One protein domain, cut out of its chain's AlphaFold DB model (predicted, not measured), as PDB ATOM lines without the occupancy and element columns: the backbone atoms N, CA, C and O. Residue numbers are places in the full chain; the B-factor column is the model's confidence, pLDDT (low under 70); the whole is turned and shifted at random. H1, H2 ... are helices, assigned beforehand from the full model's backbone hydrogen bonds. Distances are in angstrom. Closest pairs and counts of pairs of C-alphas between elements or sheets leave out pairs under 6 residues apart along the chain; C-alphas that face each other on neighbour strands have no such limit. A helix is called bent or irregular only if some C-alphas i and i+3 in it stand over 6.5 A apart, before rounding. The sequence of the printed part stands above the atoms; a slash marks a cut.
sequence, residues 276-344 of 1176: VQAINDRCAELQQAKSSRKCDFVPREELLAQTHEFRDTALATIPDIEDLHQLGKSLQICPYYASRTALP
ATOM      1  N   VAL A 276     121.324 177.592 256.755       75.50
ATOM      2  CA  VAL A 276     120.948 178.309 255.519       75.50
ATOM      3  C   VAL A 276     119.919 177.516 254.714       75.50
ATOM      4  O   VAL A 276     118.947 178.076 254.206       75.50
ATOM      5  N   GLN A 277     120.091 176.198 254.644       72.94
ATOM      6  CA  GLN A 277     119.185 175.343 253.893       72.94
ATOM      7  C   GLN A 277     117.810 175.239 254.560       72.94
ATOM      8  O   GLN A 277     116.789 175.345 253.887       72.94
ATOM      9  N   ALA A 278     117.771 175.147 255.892       70.62
ATOM     10  CA  ALA A 278     116.514 175.154 256.636       70.62
ATOM     11  C   ALA A 278     115.746 176.478 256.453       70.62
ATOM     12  O   ALA A 278     114.523 176.467 256.324       70.62
ATOM     13  N   ILE A 279     116.460 177.611 256.391       81.75
ATOM     14  CA  ILE A 279     115.885 178.928 256.073       81.75
ATOM     15  C   ILE A 279     115.252 178.919 254.677       81.75
ATOM     16  O   ILE A 279     114.100 179.328 254.523       81.75
ATOM     17  N   ASN A 280     115.988 178.444 253.668       81.00
ATOM     18  CA  ASN A 280     115.513 178.373 252.286       81.00
ATOM     19  C   ASN A 280     114.260 177.501 252.160       81.00
ATOM     20  O   ASN A 280     113.264 177.939 251.580       81.00
ATOM     21  N   ASP A 281     114.287 176.306 252.746       75.12
ATOM     22  CA  ASP A 281     113.183 175.358 252.654       75.12
ATOM     23  C   ASP A 281     111.933 175.876 253.373       75.12
ATOM     24  O   ASP A 281     110.836 175.857 252.806       75.12
ATOM     25  N   ARG A 282     112.092 176.412 254.592       78.88
ATOM     26  CA  ARG A 282     110.973 176.974 255.358       78.88
ATOM     27  C   ARG A 282     110.371 178.191 254.660       78.88
ATOM     28  O   ARG A 282     109.151 178.317 254.598       78.88
ATOM     29  N   CYS A 283     111.204 179.069 254.101       85.00
ATOM     30  CA  CYS A 283     110.740 180.209 253.311       85.00
ATOM     31  C   CYS A 283     109.937 179.747 252.083       85.00
ATOM     32  O   CYS A 283     108.851 180.266 251.825       85.00
ATOM     33  N   ALA A 284     110.425 178.725 251.374       80.69
ATOM     34  CA  ALA A 284     109.746 178.156 250.216       80.69
ATOM     35  C   ALA A 284     108.449 177.409 250.576       80.69
ATOM     36  O   ALA A 284     107.555 177.313 249.739       80.69
ATOM     37  N   GLU A 285     108.330 176.850 251.784       78.31
ATOM     38  CA  GLU A 285     107.089 176.245 252.288       78.31
ATOM     39  C   GLU A 285     106.012 177.306 252.538       78.31
ATOM     40  O   GLU A 285     104.885 177.151 252.072       78.31
ATOM     41  N   LEU A 286     106.375 178.412 253.196       83.69
ATOM     42  CA  LEU A 286     105.466 179.530 253.493       83.69
ATOM     43  C   LEU A 286     104.935 180.243 252.234       83.69
ATOM     44  O   LEU A 286     104.024 181.064 252.327       83.69
ATOM     45  N   GLN A 287     105.507 179.954 251.064       78.81
ATOM     46  CA  GLN A 287     105.055 180.462 249.764       78.81
ATOM     47  C   GLN A 287     104.098 179.521 249.040       78.81
ATOM     48  O   GLN A 287     103.468 179.918 248.063       78.81
ATOM     49  N   GLN A 288     103.958 178.273 249.487       76.12
ATOM     50  CA  GLN A 288     103.062 177.334 248.826       76.12
ATOM     51  C   GLN A 288     101.603 177.721 249.065       76.12
ATOM     52  O   GLN A 288     101.192 177.986 250.196       76.12
ATOM     53  N   ALA A 289     100.795 177.650 248.005       63.91
ATOM     54  CA  ALA A 289      99.360 177.939 248.051       63.91
ATOM     55  C   ALA A 289      98.588 177.071 249.068       63.91
ATOM     56  O   ALA A 289      97.550 177.492 249.559       63.91
ATOM     57  N   LYS A 290      99.113 175.880 249.400       60.47
ATOM     58  CA  LYS A 290      98.518 174.901 250.330       60.47
ATOM     59  C   LYS A 290      99.054 174.990 251.769       60.47
ATOM     60  O   LYS A 290      98.749 174.114 252.576       60.47
ATOM     61  N   SER A 291      99.899 175.973 252.085       63.31
ATOM     62  CA  SER A 291     100.443 176.144 253.438       63.31
ATOM     63  C   SER A 291      99.382 176.723 254.382       63.31
ATOM     64  O   SER A 291      98.618 177.604 253.999       63.31
ATOM     65  N   SER A 292      99.318 176.219 255.619       59.09
ATOM     66  CA  SER A 292      98.318 176.652 256.613       59.09
ATOM     67  C   SER A 292      98.540 178.080 257.118       59.09
ATOM     68  O   SER A 292      97.609 178.710 257.609       59.09
ATOM     69  N   ARG A 293      99.769 178.592 257.002       74.44
ATOM     70  CA  ARG A 293     100.146 179.981 257.277       74.44
ATOM     71  C   ARG A 293     101.134 180.421 256.209       74.44
ATOM     72  O   ARG A 293     102.202 179.822 256.092       74.44
ATOM     73  N   LYS A 294     100.773 181.447 255.443       82.56
ATOM     74  CA  LYS A 294     101.685 182.079 254.487       82.56
ATOM     75  C   LYS A 294     102.590 183.076 255.216       82.56
ATOM     76  O   LYS A 294     102.329 183.436 256.355       82.56
ATOM     77  N   CYS A 295     103.672 183.509 254.575       85.56
ATOM     78  CA  CYS A 295     104.509 184.575 255.130       85.56
ATOM     79  C   CYS A 295     103.846 185.943 254.908       85.56
ATOM     80  O   CYS A 295     103.587 186.297 253.755       85.56
ATOM     81  N   ASP A 296     103.623 186.692 255.985       86.19
ATOM     82  CA  ASP A 296     102.922 187.986 255.965       86.19
ATOM     83  C   ASP A 296     103.720 189.082 255.253       86.19
ATOM     84  O   ASP A 296     103.150 189.960 254.631       86.19
ATOM     85  N   PHE A 297     105.049 188.978 255.259       88.62
ATOM     86  CA  PHE A 297     105.939 190.005 254.716       88.62
ATOM     87  C   PHE A 297     106.186 189.894 253.202       88.62
ATOM     88  O   PHE A 297     106.874 190.726 252.626       88.62
ATOM     89  N   VAL A 298     105.760 188.818 252.534       87.81
ATOM     90  CA  VAL A 298     106.071 188.628 251.101       87.81
ATOM     91  C   VAL A 298     105.265 189.630 250.263       87.81
ATOM     92  O   VAL A 298     104.063 189.704 250.497       87.81
ATOM     93  N   PRO A 299     105.868 190.326 249.273       83.31
ATOM     94  CA  PRO A 299     105.148 191.244 248.390       83.31
ATOM     95  C   PRO A 299     103.926 190.569 247.753       83.31
ATOM     96  O   PRO A 299     104.046 189.512 247.126       83.31
ATOM     97  N   ARG A 300     102.751 191.163 247.956       83.75
ATOM     98  CA  ARG A 300     101.448 190.766 247.395       83.75
ATOM     99  C   ARG A 300     100.696 192.025 246.984       83.75
ATOM    100  O   ARG A 300     101.126 193.118 247.335       83.75
ATOM    101  N   GLU A 301      99.561 191.851 246.316       77.19
ATOM    102  CA  GLU A 301      98.673 192.939 245.888       77.19
ATOM    103  C   GLU A 301      98.340 193.917 247.037       77.19
ATOM    104  O   GLU A 301      98.454 195.127 246.887       77.19
ATOM    105  N   GLU A 302      98.098 193.389 248.241       78.50
ATOM    106  CA  GLU A 302      97.842 194.169 249.466       78.50
ATOM    107  C   GLU A 302      99.038 195.026 249.936       78.50
ATOM    108  O   GLU A 302      98.851 196.049 250.587       78.50
ATOM    109  N   LEU A 303     100.273 194.620 249.620       83.31
ATOM    110  CA  LEU A 303     101.510 195.296 250.036       83.31
ATOM    111  C   LEU A 303     102.178 196.039 248.869       83.31
ATOM    112  O   LEU A 303     103.357 196.389 248.959       83.31
ATOM    113  N   LEU A 304     101.471 196.274 247.756       84.12
ATOM    114  CA  LEU A 304     102.041 196.928 246.571       84.12
ATOM    115  C   LEU A 304     102.581 198.323 246.884       84.12
ATOM    116  O   LEU A 304     103.708 198.629 246.508       84.12
ATOM    117  N   ALA A 305     101.841 199.123 247.656       83.19
ATOM    118  CA  ALA A 305     102.281 200.458 248.060       83.19
ATOM    119  C   ALA A 305     103.617 200.416 248.826       83.19
ATOM    120  O   ALA A 305     104.552 201.133 248.480       83.19
ATOM    121  N   GLN A 306     103.747 199.506 249.796       85.12
ATOM    122  CA  GLN A 306     104.984 199.305 250.564       85.12
ATOM    123  C   GLN A 306     106.110 198.729 249.698       85.12
ATOM    124  O   GLN A 306     107.283 199.017 249.923       85.12
ATOM    125  N   THR A 307     105.768 197.911 248.699       86.62
ATOM    126  CA  THR A 307     106.725 197.361 247.727       86.62
ATOM    127  C   THR A 307     107.293 198.463 246.842       86.62
ATOM    128  O   THR A 307     108.499 198.486 246.597       86.62
ATOM    129  N   HIS A 308     106.446 199.381 246.379       86.62
ATOM    130  CA  HIS A 308     106.855 200.533 245.580       86.62
ATOM    131  C   HIS A 308     107.645 201.530 246.432       86.62
ATOM    132  O   HIS A 308     108.685 202.007 245.996       86.62
ATOM    133  N   GLU A 309     107.235 201.759 247.682       86.06
ATOM    134  CA  GLU A 309     107.988 202.585 248.628       86.06
ATOM    135  C   GLU A 309     109.373 201.993 248.928       86.06
ATOM    136  O   GLU A 309     110.369 202.715 248.893       86.06
ATOM    137  N   PHE A 310     109.469 200.675 249.145       89.31
ATOM    138  CA  PHE A 310     110.751 199.984 249.308       89.31
ATOM    139  C   PHE A 310     111.628 200.143 248.063       89.31
ATOM    140  O   PHE A 310     112.804 200.474 248.185       89.31
ATOM    141  N   ARG A 311     111.054 199.924 246.870       88.94
ATOM    142  CA  ARG A 311     111.742 200.062 245.578       88.94
ATOM    143  C   ARG A 311     112.323 201.462 245.410       88.94
ATOM    144  O   ARG A 311     113.515 201.602 245.155       88.94
ATOM    145  N   ASP A 312     111.483 202.478 245.568       87.69
ATOM    146  CA  ASP A 312     111.850 203.865 245.307       87.69
ATOM    147  C   ASP A 312     112.863 204.359 246.351       87.69
ATOM    148  O   ASP A 312     113.843 205.001 245.989       87.69
ATOM    149  N   THR A 313     112.711 203.979 247.625       87.06
ATOM    150  CA  THR A 313     113.662 204.335 248.696       87.06
ATOM    151  C   THR A 313     115.016 203.642 248.521       87.06
ATOM    152  O   THR A 313     116.064 204.270 248.700       87.06
ATOM    153  N   ALA A 314     115.015 202.364 248.129       88.50
ATOM    154  CA  ALA A 314     116.241 201.611 247.876       88.50
ATOM    155  C   ALA A 314     117.032 202.180 246.689       88.50
ATOM    156  O   ALA A 314     118.249 202.264 246.776       88.50
ATOM    157  N   LEU A 315     116.355 202.604 245.613       87.81
ATOM    158  CA  LEU A 315     117.000 203.211 244.439       87.81
ATOM    159  C   LEU A 315     117.369 204.685 244.641       87.81
ATOM    160  O   LEU A 315     118.275 205.193 243.983       87.81
ATOM    161  N   ALA A 316     116.660 205.387 245.524       85.81
ATOM    162  CA  ALA A 316     116.940 206.780 245.842       85.81
ATOM    163  C   ALA A 316     118.190 206.941 246.718       85.81
ATOM    164  O   ALA A 316     118.836 207.990 246.680       85.81
ATOM    165  N   THR A 317     118.520 205.923 247.509       84.94
ATOM    166  CA  THR A 317     119.680 205.904 248.405       84.94
ATOM    167  C   THR A 317     120.755 204.943 247.886       84.94
ATOM    168  O   THR A 317     120.577 204.272 246.875       84.94
ATOM    169  N   ILE A 318     121.902 204.886 248.566       87.69
ATOM    170  CA  ILE A 318     122.960 203.900 248.295       87.69
ATOM    171  C   ILE A 318     123.025 202.965 249.516       87.69
ATOM    172  O   ILE A 318     123.896 203.168 250.370       87.69
ATOM    173  N   PRO A 319     122.069 202.026 249.680       89.31
ATOM    174  CA  PRO A 319     121.952 201.207 250.887       89.31
ATOM    175  C   PRO A 319     122.999 200.086 250.928       89.31
ATOM    176  O   PRO A 319     123.383 199.557 249.886       89.31
ATOM    177  N   ASP A 320     123.419 199.684 252.131       89.25
ATOM    178  CA  ASP A 320     124.072 198.387 252.370       89.25
ATOM    179  C   ASP A 320     123.030 197.274 252.640       89.25
ATOM    180  O   ASP A 320     121.825 197.518 252.760       89.25
ATOM    181  N   ILE A 321     123.469 196.017 252.736       88.50
ATOM    182  CA  ILE A 321     122.621 194.845 253.008       88.50
ATOM    183  C   ILE A 321     121.874 195.008 254.338       88.50
ATOM    184  O   ILE A 321     120.691 194.669 254.443       88.50
ATOM    185  N   GLU A 322     122.559 195.510 255.362       88.50
ATOM    186  CA  GLU A 322     121.998 195.806 256.676       88.50
ATOM    187  C   GLU A 322     120.934 196.909 256.599       88.50
ATOM    188  O   GLU A 322     119.884 196.780 257.239       88.50
ATOM    189  N   ASP A 323     121.154 197.933 255.774       89.56
ATOM    190  CA  ASP A 323     120.205 199.030 255.565       89.56
ATOM    191  C   ASP A 323     118.931 198.510 254.886       89.56
ATOM    192  O   ASP A 323     117.826 198.793 255.348       89.56
ATOM    193  N   LEU A 324     119.051 197.642 253.870       90.69
ATOM    194  CA  LEU A 324     117.891 196.994 253.241       90.69
ATOM    195  C   LEU A 324     117.091 196.129 254.222       90.69
ATOM    196  O   LEU A 324     115.857 196.090 254.167       90.69
ATOM    197  N   HIS A 325     117.773 195.418 255.125       91.38
ATOM    198  CA  HIS A 325     117.105 194.644 256.168       91.38
ATOM    199  C   HIS A 325     116.299 195.556 257.104       91.38
ATOM    200  O   HIS A 325     115.148 195.251 257.431       91.38
ATOM    201  N   GLN A 326     116.884 196.682 257.525       90.06
ATOM    202  CA  GLN A 326     116.209 197.669 258.369       90.06
ATOM    203  C   GLN A 326     115.042 198.339 257.640       90.06
ATOM    204  O   GLN A 326     113.959 198.449 258.220       90.06
ATOM    205  N   LEU A 327     115.217 198.691 256.364       89.50
ATOM    206  CA  LEU A 327     114.180 199.278 255.523       89.50
ATOM    207  C   LEU A 327     112.966 198.350 255.428       89.50
ATOM    208  O   LEU A 327     111.855 198.764 255.760       89.50
ATOM    209  N   GLY A 328     113.161 197.072 255.088       90.06
ATOM    210  CA  GLY A 328     112.040 196.129 255.025       90.06
ATOM    211  C   GLY A 328     111.413 195.846 256.391       90.06
ATOM    212  O   GLY A 328     110.198 195.691 256.487       90.06
ATOM    213  N   LYS A 329     112.186 195.884 257.485       89.81
ATOM    214  CA  LYS A 329     111.620 195.830 258.843       89.81
ATOM    215  C   LYS A 329     110.767 197.065 259.155       89.81
ATOM    216  O   LYS A 329     109.726 196.936 259.790       89.81
ATOM    217  N   SER A 330     111.174 198.249 258.710       87.62
ATOM    218  CA  SER A 330     110.434 199.496 258.932       87.62
ATOM    219  C   SER A 330     109.135 199.568 258.123       87.62
ATOM    220  O   SER A 330     108.155 200.135 258.600       87.62
ATOM    221  N   LEU A 331     109.131 198.996 256.916       87.88
ATOM    222  CA  LEU A 331     107.989 198.958 255.998       87.88
ATOM    223  C   LEU A 331     107.151 197.678 256.149       87.88
ATOM    224  O   LEU A 331     106.161 197.515 255.449       87.88
ATOM    225  N   GLN A 332     107.548 196.772 257.054       89.94
ATOM    226  CA  GLN A 332     106.931 195.455 257.258       89.94
ATOM    227  C   GLN A 332     106.813 194.641 255.957       89.94
ATOM    228  O   GLN A 332     105.845 193.918 255.734       89.94
ATOM    229  N   ILE A 333     107.849 194.701 255.119       92.62
ATOM    230  CA  ILE A 333     107.929 193.975 253.855       92.62
ATOM    231  C   ILE A 333     109.227 193.180 253.755       92.62
ATOM    232  O   ILE A 333     110.262 193.565 254.288       92.62
ATOM    233  N   CYS A 334     109.184 192.037 253.078       92.19
ATOM    234  CA  CYS A 334     110.298 191.117 252.930       92.19
ATOM    235  C   CYS A 334     111.355 191.713 251.986       92.19
ATOM    236  O   CYS A 334     111.141 191.689 250.766       92.19
ATOM    237  N   PRO A 335     112.527 192.132 252.504       92.19
ATOM    238  CA  PRO A 335     113.562 192.758 251.683       92.19
ATOM    239  C   PRO A 335     114.033 191.847 250.544       92.19
ATOM    240  O   PRO A 335     114.272 192.302 249.433       92.19
ATOM    241  N   TYR A 336     114.118 190.533 250.789       91.12
ATOM    242  CA  TYR A 336     114.617 189.560 249.808       91.12
ATOM    243  C   TYR A 336     113.760 189.468 248.529       91.12
ATOM    244  O   TYR A 336     114.295 189.253 247.441       91.12
ATOM    245  N   TYR A 337     112.433 189.593 248.641       89.44
ATOM    246  CA  TYR A 337     111.548 189.582 247.470       89.44
ATOM    247  C   TYR A 337     111.304 190.989 246.932       89.44
ATOM    248  O   TYR A 337     111.278 191.152 245.717       89.44
ATOM    249  N   ALA A 338     111.200 191.990 247.811       89.81
ATOM    250  CA  ALA A 338     111.028 193.384 247.410       89.81
ATOM    251  C   ALA A 338     112.234 193.914 246.610       89.81
ATOM    252  O   ALA A 338     112.054 194.644 245.649       89.81
ATOM    253  N   SER A 339     113.459 193.453 246.889       90.38
ATOM    254  CA  SER A 339     114.645 193.836 246.097       90.38
ATOM    255  C   SER A 339     114.524 193.472 244.609       90.38
ATOM    256  O   SER A 339     115.133 194.114 243.763       90.38
ATOM    257  N   ARG A 340     113.707 192.476 244.244       88.19
ATOM    258  CA  ARG A 340     113.535 192.058 242.841       88.19
ATOM    259  C   ARG A 340     112.766 193.077 242.011       88.19
ATOM    260  O   ARG A 340     113.004 193.161 240.814       88.19
ATOM    261  N   THR A 341     111.864 193.842 242.627       87.38
ATOM    262  CA  THR A 341     111.127 194.911 241.932       87.38
ATOM    263  C   THR A 341     111.996 196.151 241.726       87.38
ATOM    264  O   THR A 341     111.730 196.931 240.818       87.38
ATOM    265  N   ALA A 342     113.057 196.312 242.526       87.75
ATOM    266  CA  ALA A 342     114.079 197.344 242.358       87.75
ATOM    267  C   ALA A 342     115.159 196.974 241.336       87.75
ATOM    268  O   ALA A 342     115.826 197.864 240.816       87.75
ATOM    269  N   LEU A 343     115.313 195.685 241.015       88.69
ATOM    270  CA  LEU A 343     116.363 195.207 240.120       88.69
ATOM    271  C   LEU A 343     116.347 195.889 238.738       88.69
ATOM    272  O   LEU A 343     117.422 196.322 238.336       88.69
ATOM    273  N   PRO A 344     115.207 196.057 238.028       87.44
ATOM    274  CA  PRO A 344     115.201 196.683 236.700       87.44
ATOM    275  C   PRO A 344     115.756 198.112 236.695       87.44
ATOM    276  O   PRO A 344     116.494 198.466 235.781       87.44
TER     277      PRO A 344
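AT A GLANCE: This is residues 276 to 344 of the 1176 residues of the protein "ATP-dependent DNA helicase CHL1" of Cordyceps javanica (UniProt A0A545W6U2). A single helix, H1, is set off to one side of a small cluster of three crossed helices, H2, H3 and H4, and reaches it through a long looping link. In the cluster, H2 and H3 form a helical hairpin, and the short H4 packs on both, about perpendicular to each; residues 276 to 281 of H1 stick out free. The printed part has 69 residues, with four named helices in the order H1, H2, H3, H4 and no named strand; the class is all helix. It is compact, with a radius of gyration of the C-alphas of 12.6 A, and its C-alphas span 37 by 28 by 23 A.

IN THESE COORDINATES: H1 comprises residues 276 to 285, and its first and last C-alphas are 14.4 A apart; C-alpha 276 is at (120.948, 178.309, 255.519). H2, residues 301 to 316, is the longest helix, at 22.9 A; C-alpha 301 is at (98.673, 192.939, 245.888). H2 is irregular: C-alphas 302 and 305 are 7.8 A apart, against about 5 A in a regular helix. H3 comprises residues 321 to 331 and is 15.5 A long. H4, residues 335 to 342, is 10.4 A long and ends with C-alpha 342 at (114.079, 197.344, 242.358).

HOW THE PARTS SIT: H1 touches no helix and is apart from H2, H3 and H4. H2 and H3 touch, with the C-alphas of Gln 306 and Leu 331 closest at 6.2 A. These two form a helical hairpin and run opposite ways at a steep tilt of 40 degrees. H2 and H4 touch, with 12 pairs of C-alphas within 8 A; the closest C-alphas, of Arg 311 and Ala 342, are 4.8 A apart. Their lines are about perpendicular, at 73 degrees. H3 and H4 touch and are about perpendicular at 88 degrees; their closest C-alphas, of Gly 328 and Pro 335, are 5.0 A apart. In H1 and H3 every O i to N i+4 pair is within hydrogen-bond range; in H2 10 of 12 are, and in H4 1 of 4, beside 4 of 5 O i to N i+3 pairs.

THE WHOLE: The two C-alphas farthest apart, those of Lys 290 and Ile 318, are 38.0 A apart. The printed part has no cut. The link from H1 to H2, residues 286 to 300, is long; the links from H2 to H3 and from H3 to H4 are tight. The mean pLDDT of the printed part is 84.1, and residues 289 to 292, within the long link, are under 70.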